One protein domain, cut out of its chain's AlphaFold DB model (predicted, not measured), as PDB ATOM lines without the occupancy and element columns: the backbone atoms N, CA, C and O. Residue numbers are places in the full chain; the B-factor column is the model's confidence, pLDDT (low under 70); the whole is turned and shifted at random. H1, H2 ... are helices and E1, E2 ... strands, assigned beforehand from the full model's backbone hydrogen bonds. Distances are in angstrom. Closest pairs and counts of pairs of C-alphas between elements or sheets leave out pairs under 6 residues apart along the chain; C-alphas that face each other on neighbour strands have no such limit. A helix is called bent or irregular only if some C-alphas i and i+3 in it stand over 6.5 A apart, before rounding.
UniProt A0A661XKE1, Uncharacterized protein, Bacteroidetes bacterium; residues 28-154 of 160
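AT A GLANCE: This is residues 28 to 154 of the 160 residues of an uncharacterized protein of Bacteroidetes bacterium (UniProt A0A661XKE1). A single seven-stranded sheet, E1 to E7, folds back on itself into a loose, incompletely closed barrel, and one long helix, H1, packs by its residues 128 to 140 over E6 and E7 and then sticks out as an arm with residues 141 to 154. A loop, residues 78 to 89, also stands free of the body. The printed part has 127 residues with seven named strands followed by one named helix; the class is mixed, and the sheet, in the order E1 - E2 - E3 - E4 - E5 - E6 - E7, is antiparallel throughout. It is compact, with a radius of gyration of the C-alphas of 15.7 A and spans of 50 by 35 by 30 A.

HOW THE PARTS SIT: E1, residues 28 to 31, is an edge strand and forms a hairpin with E2, residues 34 to 39, where N 29 and O 36 are 2.8 A apart. E2 is antiparallel to E3, residues 42 to 50, at 169 degrees, with N 35 and O 46 at 2.8 A. E4, residues 53 to 66, follows E3, with N 47 and O 57 at 2.8 A. E5, residues 69 to 74, is the next neighbour, with N 64 and O 71 at 2.9 A. E6, residues 99 to 109, has N 101 and O 72 of E5 at 2.8 A. E7, residues 112 to 122, is the other edge strand, with N 100 and O 121 at 2.7 A. The seven strands are a meander, each the antiparallel neighbour of the one before. They also make a folded sheet, one sheet bent back into two leaves: E1, E2 and E3 face E5, E6 and E7, with E4 as the hinge. The closest C-alphas of E1 and E7, Phe 29 and Ser 112, are 6.2 A apart. H1, residues 128 to 154, is on the sheet at a height of 8.3 A, over E6 and E7, and runs across the strands, at 64 degrees to E6 on the local plane. Its closest C-alphas to E7 are those of Phe 135 and Ile 118, 5.7 A. In H1 every O i to N i+4 pair is within hydrogen-bond range.

IN THESE COORDINATES: E1 begins at C-alpha 28 (2.830, -27.616, 58.343). E3 is 21.3 A long and bends by 70 degrees at residue 47; E4, 25.8 A, bends by 102 degrees at residue 61. E6, 27.0 A, bends at residue 106, and E7, 28.3 A, at residue 118. H1 is 39.4 A long and ends at C-alpha 154 (1.812, 11.747, 62.178).

THE WHOLE: The farthest C-alphas, Glu 80 and Leu 154, are 52.0 A apart. The printed part has no cut. The link E5 to E6, residues 75 to 98, is long. Mean pLDDT of the printed part is 84.7; residues 50 to 53 and 77 to 92 are under 70.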
ATOM      1  N   GLN A  28       3.983 -28.494  58.168       93.06
ATOM      2  CA  GLN A  28       2.830 -27.616  58.343       93.06
ATOM      3  C   GLN A  28       3.224 -26.313  59.045       93.06
ATOM      4  O   GLN A  28       3.749 -26.325  60.155       93.06
ATOM      5  N   PHE A  29       2.880 -25.181  58.433       91.88
ATOM      6  CA  PHE A  29       3.028 -23.845  59.006       91.88
ATOM      7  C   PHE A  29       1.644 -23.251  59.217       91.88
ATOM      8  O   PHE A  29       0.852 -23.181  58.279       91.88
ATOM      9  N   SER A  30       1.343 -22.818  60.437       88.62
ATOM     10  CA  SER A  30       0.050 -22.213  60.754       88.62
ATOM     11  C   SER A  30       0.216 -20.959  61.601       88.62
ATOM     12  O   SER A  30       1.072 -20.900  62.481       88.62
ATOM     13  N   ASP A  31      -0.605 -19.951  61.321       83.44
ATOM     14  CA  ASP A  31      -0.746 -18.754  62.146       83.44
ATOM     15  C   ASP A  31      -2.223 -18.371  62.218       83.44
ATOM     16  O   ASP A  31      -2.806 -17.999  61.208       83.44
ATOM     17  N   SER A  32      -2.808 -18.425  63.418       79.94
ATOM     18  CA  SER A  32      -4.198 -18.095  63.776       79.94
ATOM     19  C   SER A  32      -5.308 -18.694  62.888       79.94
ATOM     20  O   SER A  32      -6.114 -19.478  63.382       79.94
ATOM     21  N   ARG A  33      -5.387 -18.310  61.609       83.94
ATOM     22  CA  ARG A  33      -6.341 -18.770  60.586       83.94
ATOM     23  C   ARG A  33      -5.700 -19.137  59.245       83.94
ATOM     24  O   ARG A  33      -6.401 -19.666  58.392       83.94
ATOM     25  N   ASP A  34      -4.415 -18.860  59.065       88.12
ATOM     26  CA  ASP A  34      -3.679 -19.189  57.853       88.12
ATOM     27  C   ASP A  34      -2.945 -20.518  58.064       88.12
ATOM     28  O   ASP A  34      -2.346 -20.747  59.115       88.12
ATOM     29  N   THR A  35      -2.986 -21.402  57.073       91.81
ATOM     30  CA  THR A  35      -2.295 -22.691  57.075       91.81
ATOM     31  C   THR A  35      -1.618 -22.918  55.734       91.81
ATOM     32  O   THR A  35      -2.216 -22.714  54.682       91.81
ATOM     33  N   PHE A  36      -0.380 -23.392  55.778       93.69
ATOM     34  CA  PHE A  36       0.334 -23.981  54.656       93.69
ATOM     35  C   PHE A  36       0.762 -25.389  55.048       93.69
ATOM     36  O   PHE A  36       1.298 -25.589  56.135       93.69
ATOM     37  N   ASN A  37       0.559 -26.351  54.162       94.12
ATOM     38  CA  ASN A  37       1.038 -27.713  54.337       94.12
ATOM     39  C   ASN A  37       1.852 -28.104  53.105       94.12
ATOM     40  O   ASN A  37       1.302 -28.149  52.002       94.12
ATOM     41  N   PHE A  38       3.152 -28.318  53.303       93.81
ATOM     42  CA  PHE A  38       4.102 -28.723  52.275       93.81
ATOM     43  C   PHE A  38       4.408 -30.210  52.435       93.81
ATOM     44  O   PHE A  38       4.711 -30.656  53.537       93.81
ATOM     45  N   ASP A  39       4.329 -30.955  51.336       91.38
ATOM     46  CA  ASP A  39       4.648 -32.385  51.301       91.38
ATOM     47  C   ASP A  39       5.111 -32.764  49.891       91.38
ATOM     48  O   ASP A  39       4.384 -32.543  48.922       91.38
ATOM     49  N   ASN A  40       6.314 -33.326  49.751       85.94
ATOM     50  CA  ASN A  40       6.803 -33.924  48.500       85.94
ATOM     51  C   ASN A  40       6.553 -33.058  47.238       85.94
ATOM     52  O   ASN A  40       5.946 -33.498  46.259       85.94
ATOM     53  N   ASN A  41       7.018 -31.801  47.256       86.19
ATOM     54  CA  ASN A  41       6.831 -30.768  46.213       86.19
ATOM     55  C   ASN A  41       5.387 -30.285  45.982       86.19
ATOM     56  O   ASN A  41       5.155 -29.425  45.121       86.19
ATOM     57  N   SER A  42       4.426 -30.803  46.736       91.62
ATOM     58  CA  SER A  42       3.061 -30.302  46.784       91.62
ATOM     59  C   SER A  42       2.891 -29.299  47.918       91.62
ATOM     60  O   SER A  42       3.630 -29.295  48.903       91.62
ATOM     61  N   VAL A  43       1.927 -28.409  47.749       94.19
ATOM     62  CA  VAL A  43       1.507 -27.482  48.789       94.19
ATOM     63  C   VAL A  43      -0.003 -27.350  48.752       94.19
ATOM     64  O   VAL A  43      -0.600 -27.215  47.681       94.19
ATOM     65  N   SER A  44      -0.609 -27.341  49.930       94.56
ATOM     66  CA  SER A  44      -1.957 -26.824  50.140       94.56
ATOM     67  C   SER A  44      -1.882 -25.602  51.041       94.56
ATOM     68  O   SER A  44      -1.030 -25.524  51.928       94.56
ATOM     69  N   PHE A  45      -2.736 -24.623  50.780       92.81
ATOM     70  CA  PHE A  45      -2.823 -23.427  51.598       92.81
ATOM     71  C   PHE A  45      -4.276 -23.025  51.817       92.81
ATOM     72  O   PHE A  45      -5.120 -23.192  50.939       92.81
ATOM     73  N   ASP A  46      -4.524 -22.458  52.987       91.31
ATOM     74  CA  ASP A  46      -5.755 -21.795  53.390       91.31
ATOM     75  C   ASP A  46      -5.338 -20.482  54.050       91.31
ATOM     76  O   ASP A  46      -4.604 -20.494  55.031       91.31
ATOM     77  N   ILE A  47      -5.699 -19.350  53.460       89.44
ATOM     78  CA  ILE A  47      -5.238 -18.028  53.880       89.44
ATOM     79  C   ILE A  47      -6.468 -17.172  54.090       89.44
ATOM     80  O   ILE A  47      -7.229 -16.942  53.159       89.44
ATOM     81  N   PHE A  48      -6.651 -16.652  55.293       84.00
ATOM     82  CA  PHE A  48      -7.748 -15.765  55.641       84.00
ATOM     83  C   PHE A  48      -7.387 -14.291  55.425       84.00
ATOM     84  O   PHE A  48      -8.233 -13.471  55.047       84.00
ATOM     85  N   SER A  49      -6.133 -13.917  55.687       73.25
ATOM     86  CA  SER A  49      -5.697 -12.531  55.544       73.25
ATOM     87  C   SER A  49      -4.257 -12.417  55.082       73.25
ATOM     88  O   SER A  49      -3.400 -13.178  55.494       73.25
ATOM     89  N   ASN A  50      -3.959 -11.396  54.283       65.88
ATOM     90  CA  ASN A  50      -2.580 -11.053  53.960       65.88
ATOM     91  C   ASN A  50      -2.373  -9.547  54.127       65.88
ATOM     92  O   ASN A  50      -2.989  -8.738  53.433       65.88
ATOM     93  N   GLY A  51      -1.497  -9.164  55.060       60.22
ATOM     94  CA  GLY A  51      -1.123  -7.762  55.269       60.22
ATOM     95  C   GLY A  51      -2.293  -6.848  55.655       60.22
ATOM     96  O   GLY A  51      -2.332  -5.696  55.235       60.22
ATOM     97  N   GLY A  52      -3.267  -7.363  56.416       59.28
ATOM     98  CA  GLY A  52      -4.436  -6.602  56.876       59.28
ATOM     99  C   GLY A  52      -5.605  -6.532  55.886       59.28
ATOM    100  O   GLY A  52      -6.655  -6.000  56.238       59.28
ATOM    101  N   LEU A  53      -5.463  -7.094  54.680       66.38
ATOM    102  CA  LEU A  53      -6.586  -7.334  53.775       66.38
ATOM    103  C   LEU A  53      -7.181  -8.713  54.076       66.38
ATOM    104  O   LEU A  53      -6.480  -9.722  53.990       66.38
ATOM    105  N   ILE A  54      -8.464  -8.743  54.445       70.50
ATOM    106  CA  ILE A  54      -9.238  -9.982  54.580       70.50
ATOM    107  C   ILE A  54      -9.582 -10.444  53.163       70.50
ATOM    108  O   ILE A  54     -10.395  -9.811  52.489       70.50
ATOM    109  N   TYR A  55      -8.919 -11.504  52.709       78.06
ATOM    110  CA  TYR A  55      -9.125 -12.108  51.394       78.06
ATOM    111  C   TYR A  55      -9.000 -13.629  51.530       78.06
ATOM    112  O   TYR A  55      -7.918 -14.169  51.294       78.06
ATOM    113  N   PRO A  56     -10.071 -14.305  51.989       86.00
ATOM    114  CA  PRO A  56     -10.043 -15.737  52.225       86.00
ATOM    115  C   PRO A  56      -9.828 -16.493  50.915       86.00
ATOM    116  O   PRO A  56     -10.665 -16.421  50.013       86.00
ATOM    117  N   MET A  57      -8.723 -17.224  50.810       90.06
ATOM    118  CA  MET A  57      -8.384 -18.009  49.633       90.06
ATOM    119  C   MET A  57      -7.762 -19.346  50.016       90.06
ATOM    120  O   MET A  57      -6.948 -19.422  50.932       90.06
ATOM    121  N   GLU A  58      -8.107 -20.387  49.271       91.94
ATOM    122  CA  GLU A  58      -7.492 -21.706  49.403       91.94
ATOM    123  C   GLU A  58      -7.011 -22.216  48.051       91.94
ATOM    124  O   GLU A  58      -7.515 -21.821  47.000       91.94
ATOM    125  N   GLY A  59      -6.026 -23.103  48.065       92.50
ATOM    126  CA  GLY A  59      -5.538 -23.715  46.844       92.50
ATOM    127  C   GLY A  59      -4.585 -24.864  47.107       92.50
ATOM    128  O   GLY A  59      -4.022 -25.012  48.192       92.50
ATOM    129  N   HIS A  60      -4.396 -25.675  46.075       94.25
ATOM    130  CA  HIS A  60      -3.470 -26.796  46.074       94.25
ATOM    131  C   HIS A  60      -2.669 -26.805  44.772       94.25
ATOM    132  O   HIS A  60      -3.181 -26.462  43.700       94.25
ATOM    133  N   GLY A  61      -1.398 -27.187  44.845       94.50
ATOM    134  CA  GLY A  61      -0.552 -27.256  43.665       94.50
ATOM    135  C   GLY A  61       0.874 -27.676  43.956       94.50
ATOM    136  O   GLY A  61       1.168 -28.270  44.987       94.50
ATOM    137  N   THR A  62       1.767 -27.346  43.030       95.06
ATOM    138  CA  THR A  62       3.209 -27.537  43.214       95.06
ATOM    139  C   THR A  62       3.880 -26.225  43.565       95.06
ATOM    140  O   THR A  62       3.423 -25.152  43.157       95.06
ATOM    141  N   PHE A  63       4.982 -26.291  44.303       95.00
ATOM    142  CA  PHE A  63       5.725 -25.101  44.692       95.00
ATOM    143  C   PHE A  63       7.167 -25.118  44.197       95.00
ATOM    144  O   PHE A  63       7.762 -26.156  43.921       95.00
ATOM    145  N   THR A  64       7.734 -23.922  44.068       93.94
ATOM    146  CA  THR A  64       9.162 -23.715  43.827       93.94
ATOM    147  C   THR A  64       9.653 -22.565  44.691       93.94
ATOM    148  O   THR A  64       8.979 -21.536  44.799       93.94
ATOM    149  N   VAL A  65      10.837 -22.730  45.278       92.94
ATOM    150  CA  VAL A  65      11.528 -21.675  46.023       92.94
ATOM    151  C   VAL A  65      12.789 -21.294  45.268       92.94
ATOM    152  O   VAL A  65      13.630 -22.142  44.975       92.94
ATOM    153  N   VAL A  66      12.916 -20.014  44.929       91.31
ATOM    154  CA  VAL A  66      14.124 -19.461  44.309       91.31
ATOM    155  C   VAL A  66      14.502 -18.193  45.056       91.31
ATOM    156  O   VAL A  66      13.799 -17.185  44.967       91.31
ATOM    157  N   SER A  67      15.636 -18.234  45.761       90.31
ATOM    158  CA  SER A  67      16.059 -17.163  46.669       90.31
ATOM    159  C   SER A  67      14.982 -16.910  47.739       90.31
ATOM    160  O   SER A  67      14.639 -17.825  48.475       90.31
ATOM    161  N   ASP A  68      14.438 -15.700  47.822       94.12
ATOM    162  CA  ASP A  68      13.383 -15.281  48.752       94.12
ATOM    163  C   ASP A  68      11.968 -15.363  48.151       94.12
ATOM    164  O   ASP A  68      11.035 -14.772  48.688       94.12
ATOM    165  N   ILE A  69      11.788 -16.033  47.008       95.19
ATOM    166  CA  ILE A  69      10.491 -16.125  46.327       95.19
ATOM    167  C   ILE A  69       9.941 -17.541  46.401       95.19
ATOM    168  O   ILE A  69      10.549 -18.470  45.873       95.19
ATOM    169  N   LEU A  70       8.738 -17.660  46.961       95.25
ATOM    170  CA  LEU A  70       7.898 -18.849  46.876       95.25
ATOM    171  C   LEU A  70       6.880 -18.652  45.749       95.25
ATOM    172  O   LEU A  70       6.106 -17.694  45.748       95.25
ATOM    173  N   THR A  71       6.887 -19.556  44.777       95.88
ATOM    174  CA  THR A  71       5.906 -19.595  43.685       95.88
ATOM    175  C   THR A  71       5.101 -20.876  43.793       95.88
ATOM    176  O   THR A  71       5.685 -21.957  43.736       95.88
ATOM    177  N   ILE A  72       3.780 -20.757  43.899       96.31
ATOM    178  CA  ILE A  72       2.846 -21.881  43.949       96.31
ATOM    179  C   ILE A  72       2.052 -21.905  42.653       96.31
ATOM    180  O   ILE A  72       1.363 -20.939  42.332       96.31
ATOM    181  N   LYS A  73       2.141 -22.999  41.904       96.19
ATOM    182  CA  LYS A  73       1.361 -23.226  40.691       96.19
ATOM    183  C   LYS A  73       0.180 -24.126  41.032       96.19
ATOM    184  O   LYS A  73       0.346 -25.338  41.151       96.19
ATOM    185  N   THR A  74      -0.997 -23.528  41.186       95.81
ATOM    186  CA  THR A  74      -2.221 -24.270  41.509       95.81
ATOM    187  C   THR A  74      -2.730 -25.049  40.299       95.81
ATOM    188  O   THR A  74      -2.583 -24.615  39.147       95.81
ATOM    189  N   CYS A  75      -3.313 -26.214  40.554       88.75
ATOM    190  CA  CYS A  75      -4.013 -27.039  39.571       88.75
ATOM    191  C   CYS A  75      -5.490 -27.164  39.962       88.75
ATOM    192  O   CYS A  75      -5.837 -26.921  41.115       88.75
ATOM    193  N   SER A  76      -6.364 -27.506  39.008       77.31
ATOM    194  CA  SER A  76      -7.757 -27.808  39.355       77.31
ATOM    195  C   SER A  76      -7.790 -29.036  40.252       77.31
ATOM    196  O   SER A  76      -7.161 -30.050  39.921       77.31
ATOM    197  N   SER A  77      -8.541 -28.977  41.344       63.44
ATOM    198  CA  SER A  77      -8.807 -30.179  42.123       63.44
ATOM    199  C   SER A  77      -9.742 -31.086  41.309       63.44
ATOM    200  O   SER A  77     -10.879 -30.739  41.012       63.44
ATOM    201  N   THR A  78      -9.256 -32.246  40.855       52.12
ATOM    202  CA  THR A  78     -10.113 -33.247  40.185       52.12
ATOM    203  C   THR A  78     -10.799 -34.187  41.171       52.12
ATOM    204  O   THR A  78     -11.581 -35.032  40.750       52.12
ATOM    205  N   ASN A  79     -10.524 -34.058  42.469       43.31
ATOM    206  CA  ASN A  79     -11.011 -34.981  43.481       43.31
ATOM    207  C   ASN A  79     -11.955 -34.256  44.435       43.31
ATOM    208  O   ASN A  79     -11.537 -33.371  45.170       43.31
ATOM    209  N   GLU A  80     -13.220 -34.659  44.317       42.22
ATOM    210  CA  GLU A  80     -14.249 -34.794  45.345       42.22
ATOM    211  C   GLU A  80     -14.205 -33.811  46.513       42.22
ATOM    212  O   GLU A  80     -13.270 -33.774  47.305       42.22
ATOM    213  N   ALA A  81     -15.317 -33.086  46.651       40.22
ATOM    214  CA  ALA A  81     -15.687 -32.334  47.832       40.22
ATOM    215  C   ALA A  81     -15.272 -33.073  49.113       40.22
ATOM    216  O   ALA A  81     -15.973 -33.971  49.584       40.22
ATOM    217  N   HIS A  82     -14.161 -32.652  49.722       40.59
ATOM    218  CA  HIS A  82     -14.026 -32.831  51.153       40.59
ATOM    219  C   HIS A  82     -15.278 -32.197  51.764       40.59
ATOM    220  O   HIS A  82     -15.594 -31.052  51.417       40.59
ATOM    221  N   PRO A  83     -16.041 -32.925  52.601       41.03
ATOM    222  CA  PRO A  83     -17.191 -32.347  53.264       41.03
ATOM    223  C   PRO A  83     -16.654 -31.229  54.155       41.03
ATOM    224  O   PRO A  83     -16.075 -31.477  55.210       41.03
ATOM    225  N   ARG A  84     -16.761 -29.996  53.652       51.28
ATOM    226  CA  ARG A  84     -16.384 -28.775  54.353       51.28
ATOM    227  C   ARG A  84     -17.236 -28.725  55.610       51.28
ATOM    228  O   ARG A  84     -18.454 -28.575  55.513       51.28
ATOM    229  N   GLU A  85     -16.609 -28.830  56.777       47.97
ATOM    230  CA  GLU A  85     -17.231 -28.295  57.978       47.97
ATOM    231  C   GLU A  85     -17.469 -26.809  57.715       47.97
ATOM    232  O   GLU A  85     -16.544 -26.026  57.503       47.97
ATOM    233  N   GLU A  86     -18.744 -26.453  57.609       44.44
ATOM    234  CA  GLU A  86     -19.218 -25.108  57.350       44.44
ATOM    235  C   GLU A  86     -18.871 -24.183  58.531       44.44
ATOM    236  O   GLU A  86     -19.745 -23.774  59.297       44.44
ATOM    237  N   SER A  87     -17.612 -23.777  58.690       47.06
ATOM    238  CA  SER A  87     -17.292 -22.613  59.515       47.06
ATOM    239  C   SER A  87     -17.645 -21.354  58.719       47.06
ATOM    240  O   SER A  87     -16.791 -20.678  58.145       47.06
ATOM    241  N   ARG A  88     -18.952 -21.070  58.646       47.41
ATOM    242  CA  ARG A  88     -19.570 -19.860  58.078       47.41
ATOM    243  C   ARG A  88     -19.177 -18.615  58.878       47.41
ATOM    244  O   ARG A  88     -19.999 -18.040  59.588       47.41
ATOM    245  N   ALA A  89     -17.930 -18.175  58.767       53.03
ATOM    246  CA  ALA A  89     -17.479 -16.936  59.385       53.03
ATOM    247  C   ALA A  89     -16.588 -16.139  58.418       53.03
ATOM    248  O   ALA A  89     -15.380 -16.330  58.370       53.03
ATOM    249  N   LEU A  90     -17.236 -15.197  57.717       49.81
ATOM    250  CA  LEU A  90     -16.705 -14.162  56.812       49.81
ATOM    251  C   LEU A  90     -16.319 -14.596  55.385       49.81
ATOM    252  O   LEU A  90     -15.178 -14.954  55.120       49.81
ATOM    253  N   GLY A  91     -17.249 -14.351  54.455       57.62
ATOM    254  CA  GLY A  91     -16.985 -14.227  53.017       57.62
ATOM    255  C   GLY A  91     -16.898 -15.552  52.263       57.62
ATOM    256  O   GLY A  91     -16.457 -16.563  52.802       57.62
ATOM    257  N   ASP A  92     -17.328 -15.536  51.002       69.44
ATOM    258  CA  ASP A  92     -17.124 -16.659  50.092       69.44
ATOM    259  C   ASP A  92     -15.615 -16.839  49.885       69.44
ATOM    260  O   ASP A  92     -14.939 -15.954  49.360       69.44
ATOM    261  N   ARG A  93     -15.074 -17.964  50.357       79.00
ATOM    262  CA  ARG A  93     -13.663 -18.307  50.178       79.00
ATOM    263  C   ARG A  93     -13.388 -18.575  48.699       79.00
ATOM    264  O   ARG A  93     -14.042 -19.432  48.101       79.00
ATOM    265  N   GLU A  94     -12.417 -17.874  48.117       87.50
ATOM    266  CA  GLU A  94     -12.025 -18.100  46.725       87.50
ATOM    267  C   GLU A  94     -11.151 -19.355  46.628       87.50
ATOM    268  O   GLU A  94     -10.104 -19.453  47.268       87.50
ATOM    269  N   ILE A  95     -11.566 -20.313  45.800       90.06
ATOM    270  CA  ILE A  95     -10.718 -21.447  45.430       90.06
ATOM    271  C   ILE A  95      -9.816 -20.987  44.283       90.06
ATOM    272  O   ILE A  95     -10.289 -20.637  43.200       90.06
ATOM    273  N   ILE A  96      -8.509 -20.969  44.521       91.94
ATOM    274  CA  ILE A  96      -7.503 -20.569  43.544       91.94
ATOM    275  C   ILE A  96      -7.103 -21.792  42.722       91.94
ATOM    276  O   ILE A  96      -6.300 -22.615  43.160       91.94
ATOM    277  N   GLU A  97      -7.637 -21.885  41.507       93.19
ATOM    278  CA  GLU A  97      -7.314 -22.948  40.554       93.19
ATOM    279  C   GLU A  97      -6.727 -22.377  39.262       93.19
ATOM    280  O   GLU A  97      -7.115 -21.309  38.793       93.19
ATOM    281  N   GLY A  98      -5.776 -23.096  38.657       94.44
ATOM    282  CA  GLY A  98      -5.197 -22.701  37.368       94.44
ATOM    283  C   GLY A  98      -4.370 -21.409  37.414       94.44
ATOM    284  O   GLY A  98      -4.012 -20.868  36.364       94.44
ATOM    285  N   ARG A  99      -4.019 -20.939  38.614       96.12
ATOM    286  CA  ARG A  99      -3.275 -19.701  38.854       96.12
ATOM    287  C   ARG A  99      -1.948 -19.941  39.563       96.12
ATOM    288  O   ARG A  99      -1.768 -20.886  40.330       96.12
ATOM    289  N   THR A 100      -1.012 -19.040  39.319       96.75
ATOM    290  CA  THR A 100       0.256 -18.952  40.020       96.75
ATOM    291  C   THR A 100       0.163 -17.882  41.101       96.75
ATOM    292  O   THR A 100      -0.085 -16.711  40.808       96.75
ATOM    293  N   VAL A 101       0.398 -18.285  42.345       95.88
ATOM    294  CA  VAL A 101       0.452 -17.417  43.524       95.88
ATOM    295  C   VAL A 101       1.916 -17.174  43.876       95.88
ATOM    296  O   VAL A 101       2.717 -18.110  43.907       95.88
ATOM    297  N   VAL A 102       2.293 -15.916  44.103       96.25
ATOM    298  CA  VAL A 102       3.688 -15.527  44.340       96.25
ATOM    299  C   VAL A 102       3.821 -14.815  45.678       96.25
ATOM    300  O   VAL A 102       3.205 -13.768  45.902       96.25
ATOM    301  N   PHE A 103       4.701 -15.343  46.525       94.50
ATOM    302  CA  PHE A 103       5.032 -14.795  47.832       94.50
ATOM    303  C   PHE A 103       6.507 -14.387  47.922       94.50
ATOM    304  O   PHE A 103       7.380 -14.995  47.301       94.50
ATOM    305  N   ILE A 104       6.781 -13.371  48.741       94.25
ATOM    306  CA  ILE A 104       8.112 -13.125  49.309       94.25
ATOM    307  C   ILE A 104       8.195 -13.858  50.645       94.25
ATOM    308  O   ILE A 104       7.327 -13.660  51.495       94.25
ATOM    309  N   ILE A 105       9.247 -14.648  50.837       93.62
ATOM    310  CA  ILE A 105       9.615 -15.252  52.116       93.62
ATOM    311  C   ILE A 105      10.353 -14.184  52.928       93.62
ATOM    312  O   ILE A 105      11.486 -13.822  52.616       93.62
ATOM    313  N   ASN A 106       9.696 -13.644  53.952       91.19
ATOM    314  CA  ASN A 106      10.301 -12.659  54.852       91.19
ATOM    315  C   ASN A 106      11.161 -13.328  55.931       91.19
ATOM    316  O   ASN A 106      12.172 -12.768  56.345       91.19
ATOM    317  N   ASN A 107      10.720 -14.491  56.413       90.38
ATOM    318  CA  ASN A 107      11.388 -15.264  57.451       90.38
ATOM    319  C   ASN A 107      11.042 -16.748  57.287       90.38
ATOM    320  O   ASN A 107       9.887 -17.074  56.999       90.38
ATOM    321  N   PHE A 108      12.027 -17.619  57.489       89.69
ATOM    322  CA  PHE A 108      11.845 -19.066  57.488       89.69
ATOM    323  C   PHE A 108      12.702 -19.693  58.589       89.69
ATOM    324  O   PHE A 108      13.930 -19.606  58.568       89.69
ATOM    325  N   VAL A 109      12.023 -20.297  59.556       87.69
ATOM    326  CA  VAL A 109      12.567 -21.098  60.658       87.69
ATOM    327  C   VAL A 109      11.699 -22.358  60.797       87.69
ATOM    328  O   VAL A 109      10.566 -22.330  60.316       87.69
ATOM    329  N   PRO A 110      12.183 -23.442  61.438       82.00
ATOM    330  CA  PRO A 110      11.501 -24.741  61.441       82.00
ATOM    331  C   PRO A 110      10.000 -24.700  61.765       82.00
ATOM    332  O   PRO A 110       9.231 -25.389  61.110       82.00
ATOM    333  N   ASP A 111       9.577 -23.823  62.679       83.31
ATOM    334  CA  ASP A 111       8.177 -23.737  63.125       83.31
ATOM    335  C   ASP A 111       7.457 -22.459  62.662       83.31
ATOM    336  O   ASP A 111       6.343 -22.168  63.091       83.31
ATOM    337  N   SER A 112       8.097 -21.626  61.835       88.31
ATOM    338  CA  SER A 112       7.515 -20.344  61.427       88.31
ATOM    339  C   SER A 112       7.930 -19.947  60.018       88.31
ATOM    340  O   SER A 112       9.110 -19.735  59.719       88.31
ATOM    341  N   LEU A 113       6.919 -19.701  59.193       91.00
ATOM    342  CA  LEU A 113       7.051 -19.190  57.841       91.00
ATOM    343  C   LEU A 113       6.298 -17.864  57.731       91.00
ATOM    344  O   LEU A 113       5.080 -17.813  57.863       91.00
ATOM    345  N   THR A 114       7.023 -16.779  57.470       90.44
ATOM    346  CA  THR A 114       6.416 -15.461  57.260       90.44
ATOM    347  C   THR A 114       6.444 -15.116  55.780       90.44
ATOM    348  O   THR A 114       7.517 -14.924  55.200       90.44
ATOM    349  N   LEU A 115       5.266 -14.970  55.178       91.50
ATOM    350  CA  LEU A 115       5.100 -14.687  53.755       91.50
ATOM    351  C   LEU A 115       4.481 -13.305  53.520       91.50
ATOM    352  O   LEU A 115       3.722 -12.793  54.334       91.50
ATOM    353  N   THR A 116       4.790 -12.702  52.372       91.00
ATOM    354  CA  THR A 116       4.035 -11.566  51.820       91.00
ATOM    355  C   THR A 116       3.515 -11.950  50.450       91.00
ATOM    356  O   THR A 116       4.328 -12.153  49.546       91.00
ATOM    357  N   LEU A 117       2.198 -11.996  50.250       92.50
ATOM    358  CA  LEU A 117       1.647 -12.141  48.900       92.50
ATOM    359  C   LEU A 117       2.004 -10.902  48.073       92.50
ATOM    360  O   LEU A 117       1.739  -9.772  48.486       92.50
ATOM    361  N   ILE A 118       2.590 -11.111  46.896       93.12
ATOM    362  CA  ILE A 118       2.935 -10.023  45.968       93.12
ATOM    363  C   ILE A 118       2.190 -10.095  44.639       93.12
ATOM    364  O   ILE A 118       2.234  -9.125  43.883       93.12
ATOM    365  N   GLY A 119       1.517 -11.208  44.348       93.81
ATOM    366  CA  GLY A 119       0.652 -11.295  43.182       93.81
ATOM    367  C   GLY A 119       0.058 -12.676  42.942       93.81
ATOM    368  O   GLY A 119       0.583 -13.693  43.395       93.81
ATOM    369  N   ILE A 120      -1.035 -12.669  42.186       95.12
ATOM    370  CA  ILE A 120      -1.745 -13.834  41.663       95.12
ATOM    371  C   ILE A 120      -1.916 -13.594  40.159       95.12
ATOM    372  O   ILE A 120      -2.188 -12.466  39.743       95.12
ATOM    373  N   ILE A 121      -1.706 -14.617  39.339       96.75
ATOM    374  CA  ILE A 121      -1.830 -14.531  37.877       96.75
ATOM    375  C   ILE A 121      -2.213 -15.885  37.295       96.75
ATOM    376  O   ILE A 121      -1.877 -16.910  37.877       96.75
ATOM    377  N   ASP A 122      -2.856 -15.916  36.136       96.88
ATOM    378  CA  ASP A 122      -3.127 -17.172  35.443       96.88
ATOM    379  C   ASP A 122      -1.830 -17.906  35.074       96.88
ATOM    380  O   ASP A 122      -0.817 -17.309  34.694       96.88
ATOM    381  N   ASN A 123      -1.859 -19.236  35.172       95.94
ATOM    382  CA  ASN A 123      -0.698 -20.082  34.894       95.94
ATOM    383  C   ASN A 123      -0.138 -19.888  33.474       95.94
ATOM    384  O   ASN A 123       1.065 -20.045  33.266       95.94
ATOM    385  N   SER A 124      -1.001 -19.569  32.507       95.94
ATOM    386  CA  SER A 124      -0.641 -19.300  31.108       95.94
ATOM    387  C   SER A 124       0.156 -18.003  30.935       95.94
ATOM    388  O   SER A 124       1.000 -17.913  30.045       95.94
ATOM    389  N   GLU A 125      -0.069 -17.016  31.801       96.50
ATOM    390  CA  GLU A 125       0.571 -15.698  31.750       96.50
ATOM    391  C   GLU A 125       1.803 -15.598  32.670       96.50
ATOM    392  O   GLU A 125       2.517 -14.585  32.701       96.50
ATOM    393  N   PHE A 126       2.093 -16.653  33.438       96.56
ATOM    394  CA  PHE A 126       3.228 -16.671  34.349       96.56
ATOM    395  C   PHE A 126       4.566 -16.834  33.609       96.56
ATOM    396  O   PHE A 126       5.083 -17.929  33.378       96.56
ATOM    397  N   HIS A 127       5.202 -15.706  33.302       95.00
ATOM    398  CA  HIS A 127       6.517 -15.633  32.668       95.00
ATOM    399  C   HIS A 127       7.669 -15.546  33.684       95.00
ATOM    400  O   HIS A 127       8.514 -14.647  33.595       95.00
ATOM    401  N   LYS A 128       7.701 -16.470  34.659       93.25
ATOM    402  CA  LYS A 128       8.756 -16.636  35.684       93.25
ATOM    403  C   LYS A 128       9.360 -15.293  36.141       93.25
ATOM    404  O   LYS A 128       8.682 -14.466  36.749       93.25
ATOM    405  N   GLN A 129      10.625 -15.032  35.795       94.56
ATOM    406  CA  GLN A 129      11.380 -13.850  36.222       94.56
ATOM    407  C   GLN A 129      10.737 -12.516  35.807       94.56
ATOM    408  O   GLN A 129      10.798 -11.549  36.567       94.56
ATOM    409  N   LYS A 130      10.107 -12.441  34.626       95.81
ATOM    410  CA  LYS A 130       9.460 -11.208  34.143       95.81
ATOM    411  C   LYS A 130       8.266 -10.848  35.025       95.81
ATOM    412  O   LYS A 130       8.142  -9.695  35.441       95.81
ATOM    413  N   THR A 131       7.432 -11.835  35.344       96.75
ATOM    414  CA  THR A 131       6.259 -11.658  36.208       96.75
ATOM    415  C   THR A 131       6.675 -11.344  37.643       96.75
ATOM    416  O   THR A 131       6.213 -10.354  38.205       96.75
ATOM    417  N   ILE A 132       7.649 -12.077  38.195       96.38
ATOM    418  CA  ILE A 132       8.197 -11.812  39.538       96.38
ATOM    419  C   ILE A 132       8.756 -10.382  39.634       96.38
ATOM    420  O   ILE A 132       8.481  -9.660  40.595       96.38
ATOM    421  N   ARG A 133       9.498  -9.914  38.619       96.69
ATOM    422  CA  ARG A 133      10.031  -8.540  38.584       96.69
ATOM    423  C   ARG A 133       8.919  -7.488  38.551       96.69
ATOM    424  O   ARG A 133       9.063  -6.445  39.195       96.69
ATOM    425  N   LYS A 134       7.831  -7.742  37.813       96.81
ATOM    426  CA  LYS A 134       6.647  -6.868  37.778       96.81
ATOM    427  C   LYS A 134       6.016  -6.768  39.169       96.81
ATOM    428  O   LYS A 134       5.910  -5.658  39.688       96.81
ATOM    429  N   PHE A 135       5.719  -7.903  39.801       96.06
ATOM    430  CA  PHE A 135       5.132  -7.948  41.143       96.06
ATOM    431  C   PHE A 135       6.013  -7.280  42.199       96.06
ATOM    432  O   PHE A 135       5.528  -6.476  42.990       96.06
ATOM    433  N   ARG A 136       7.337  -7.479  42.160       94.62
ATOM    434  CA  ARG A 136       8.261  -6.752  43.049       94.62
ATOM    435  C   ARG A 136       8.177  -5.238  42.879       94.62
ATOM    436  O   ARG A 136       8.166  -4.502  43.864       94.62
ATOM    437  N   LYS A 137       8.120  -4.756  41.634       95.94
ATOM    438  CA  LYS A 137       7.999  -3.320  41.349       95.94
ATOM    439  C   LYS A 137       6.687  -2.757  41.899       95.94
ATOM    440  O   LYS A 137       6.689  -1.651  42.437       95.94
ATOM    441  N   GLU A 138       5.590  -3.491  41.759       93.69
ATOM    442  CA  GLU A 138       4.270  -3.103  42.269       93.69
ATOM    443  C   GLU A 138       4.232  -3.105  43.802       93.69
ATOM    444  O   GLU A 138       3.860  -2.090  44.391       93.69
ATOM    445  N   ASN A 139       4.750  -4.154  44.444       92.25
ATOM    446  CA  ASN A 139       4.876  -4.233  45.899       92.25
ATOM    447  C   ASN A 139       5.722  -3.078  46.471       92.25
ATOM    448  O   ASN A 139       5.333  -2.414  47.428       92.25
ATOM    449  N   ASN A 140       6.856  -2.752  45.841       92.75
ATOM    450  CA  ASN A 140       7.697  -1.632  46.276       92.75
ATOM    451  C   ASN A 140       6.985  -0.278  46.145       92.75
ATOM    452  O   ASN A 140       7.122   0.580  47.019       92.75
ATOM    453  N   LYS A 141       6.201  -0.078  45.075       93.44
ATOM    454  CA  LYS A 141       5.363   1.121  44.921       93.44
ATOM    455  C   LYS A 141       4.296   1.196  46.010       93.44
ATOM    456  O   LYS A 141       4.064   2.282  46.538       93.44
ATOM    457  N   PHE A 142       3.663   0.072  46.339       89.50
ATOM    458  CA  PHE A 142       2.674  -0.010  47.408       89.50
ATOM    459  C   PHE A 142       3.290   0.369  48.762       89.50
ATOM    460  O   PHE A 142       2.857   1.350  49.366       89.50
ATOM    461  N   LYS A 143       4.388  -0.289  49.162       89.31
ATOM    462  CA  LYS A 143       5.134   0.020  50.398       89.31
ATOM    463  C   LYS A 143       5.581   1.483  50.463       89.31
ATOM    464  O   LYS A 143       5.562   2.104  51.523       89.31
ATOM    465  N   PHE A 144       5.986   2.066  49.333       91.62
ATOM    466  CA  PHE A 144       6.327   3.488  49.278       91.62
ATOM    467  C   PHE A 144       5.118   4.383  49.581       91.62
ATOM    468  O   PHE A 144       5.236   5.296  50.397       91.62
ATOM    469  N   ARG A 145       3.959   4.125  48.960       89.12
ATOM    470  CA  ARG A 145       2.725   4.900  49.188       89.12
ATOM    471  C   ARG A 145       2.239   4.787  50.629       89.12
ATOM    472  O   ARG A 145       1.899   5.800  51.230       89.12
ATOM    473  N   GLU A 146       2.271   3.586  51.194       87.81
ATOM    474  CA  GLU A 146       1.920   3.333  52.593       87.81
ATOM    475  C   GLU A 146       2.770   4.177  53.557       87.81
ATOM    476  O   GLU A 146       2.237   4.861  54.433       87.81
ATOM    477  N   ARG A 147       4.092   4.240  53.337       88.56
ATOM    478  CA  ARG A 147       4.993   5.100  54.126       88.56
ATOM    479  C   ARG A 147       4.626   6.583  54.032       88.56
ATOM    480  O   ARG A 147       4.745   7.286  55.030       88.56
ATOM    481  N   GLN A 148       4.200   7.071  52.864       89.62
ATOM    482  CA  GLN A 148       3.775   8.471  52.703       89.62
ATOM    483  C   GLN A 148       2.476   8.759  53.462       89.62
ATOM    484  O   GLN A 148       2.379   9.767  54.156       89.62
ATOM    485  N   LEU A 149       1.502   7.847  53.391       86.44
ATOM    486  CA  LEU A 149       0.247   7.974  54.135       86.44
ATOM    487  C   LEU A 149       0.487   8.003  55.647       86.44
ATOM    488  O   LEU A 149      -0.075   8.845  56.345       86.44
ATOM    489  N   ASN A 150       1.360   7.131  56.150       85.88
ATOM    490  CA  ASN A 150       1.665   7.069  57.577       85.88
ATOM    491  C   ASN A 150       2.428   8.307  58.070       85.88
ATOM    492  O   ASN A 150       2.151   8.784  59.166       85.88
ATOM    493  N   LYS A 151       3.318   8.892  57.254       84.75
ATOM    494  CA  LYS A 151       3.959  10.180  57.576       84.75
ATOM    495  C   LYS A 151       2.942  11.313  57.715       84.75
ATOM    496  O   LYS A 151       3.027  12.083  58.664       84.75
ATOM    497  N   ASN A 152       1.968  11.383  56.810       74.38
ATOM    498  CA  ASN A 152       0.951  12.436  56.831       74.38
ATOM    499  C   ASN A 152       0.003  12.321  58.034       74.38
ATOM    500  O   ASN A 152      -0.444  13.340  58.543       74.38
ATOM    501  N   LYS A 153      -0.271  11.105  58.526       76.81
ATOM    502  CA  LYS A 153      -1.061  10.896  59.755       76.81
ATOM    503  C   LYS A 153      -0.344  11.357  61.028       76.81
ATOM    504  O   LYS A 153      -1.006  11.662  62.012       76.81
ATOM    505  N   LEU A 154       0.989  11.381  61.020       71.94
ATOM    506  CA  LEU A 154       1.812  11.747  62.178       71.94
ATOM    507  C   LEU A 154       2.132  13.247  62.250       71.94
ATOM    508  O   LEU A 154       2.662  13.698  63.262       71.94
TER     509      LEU A 154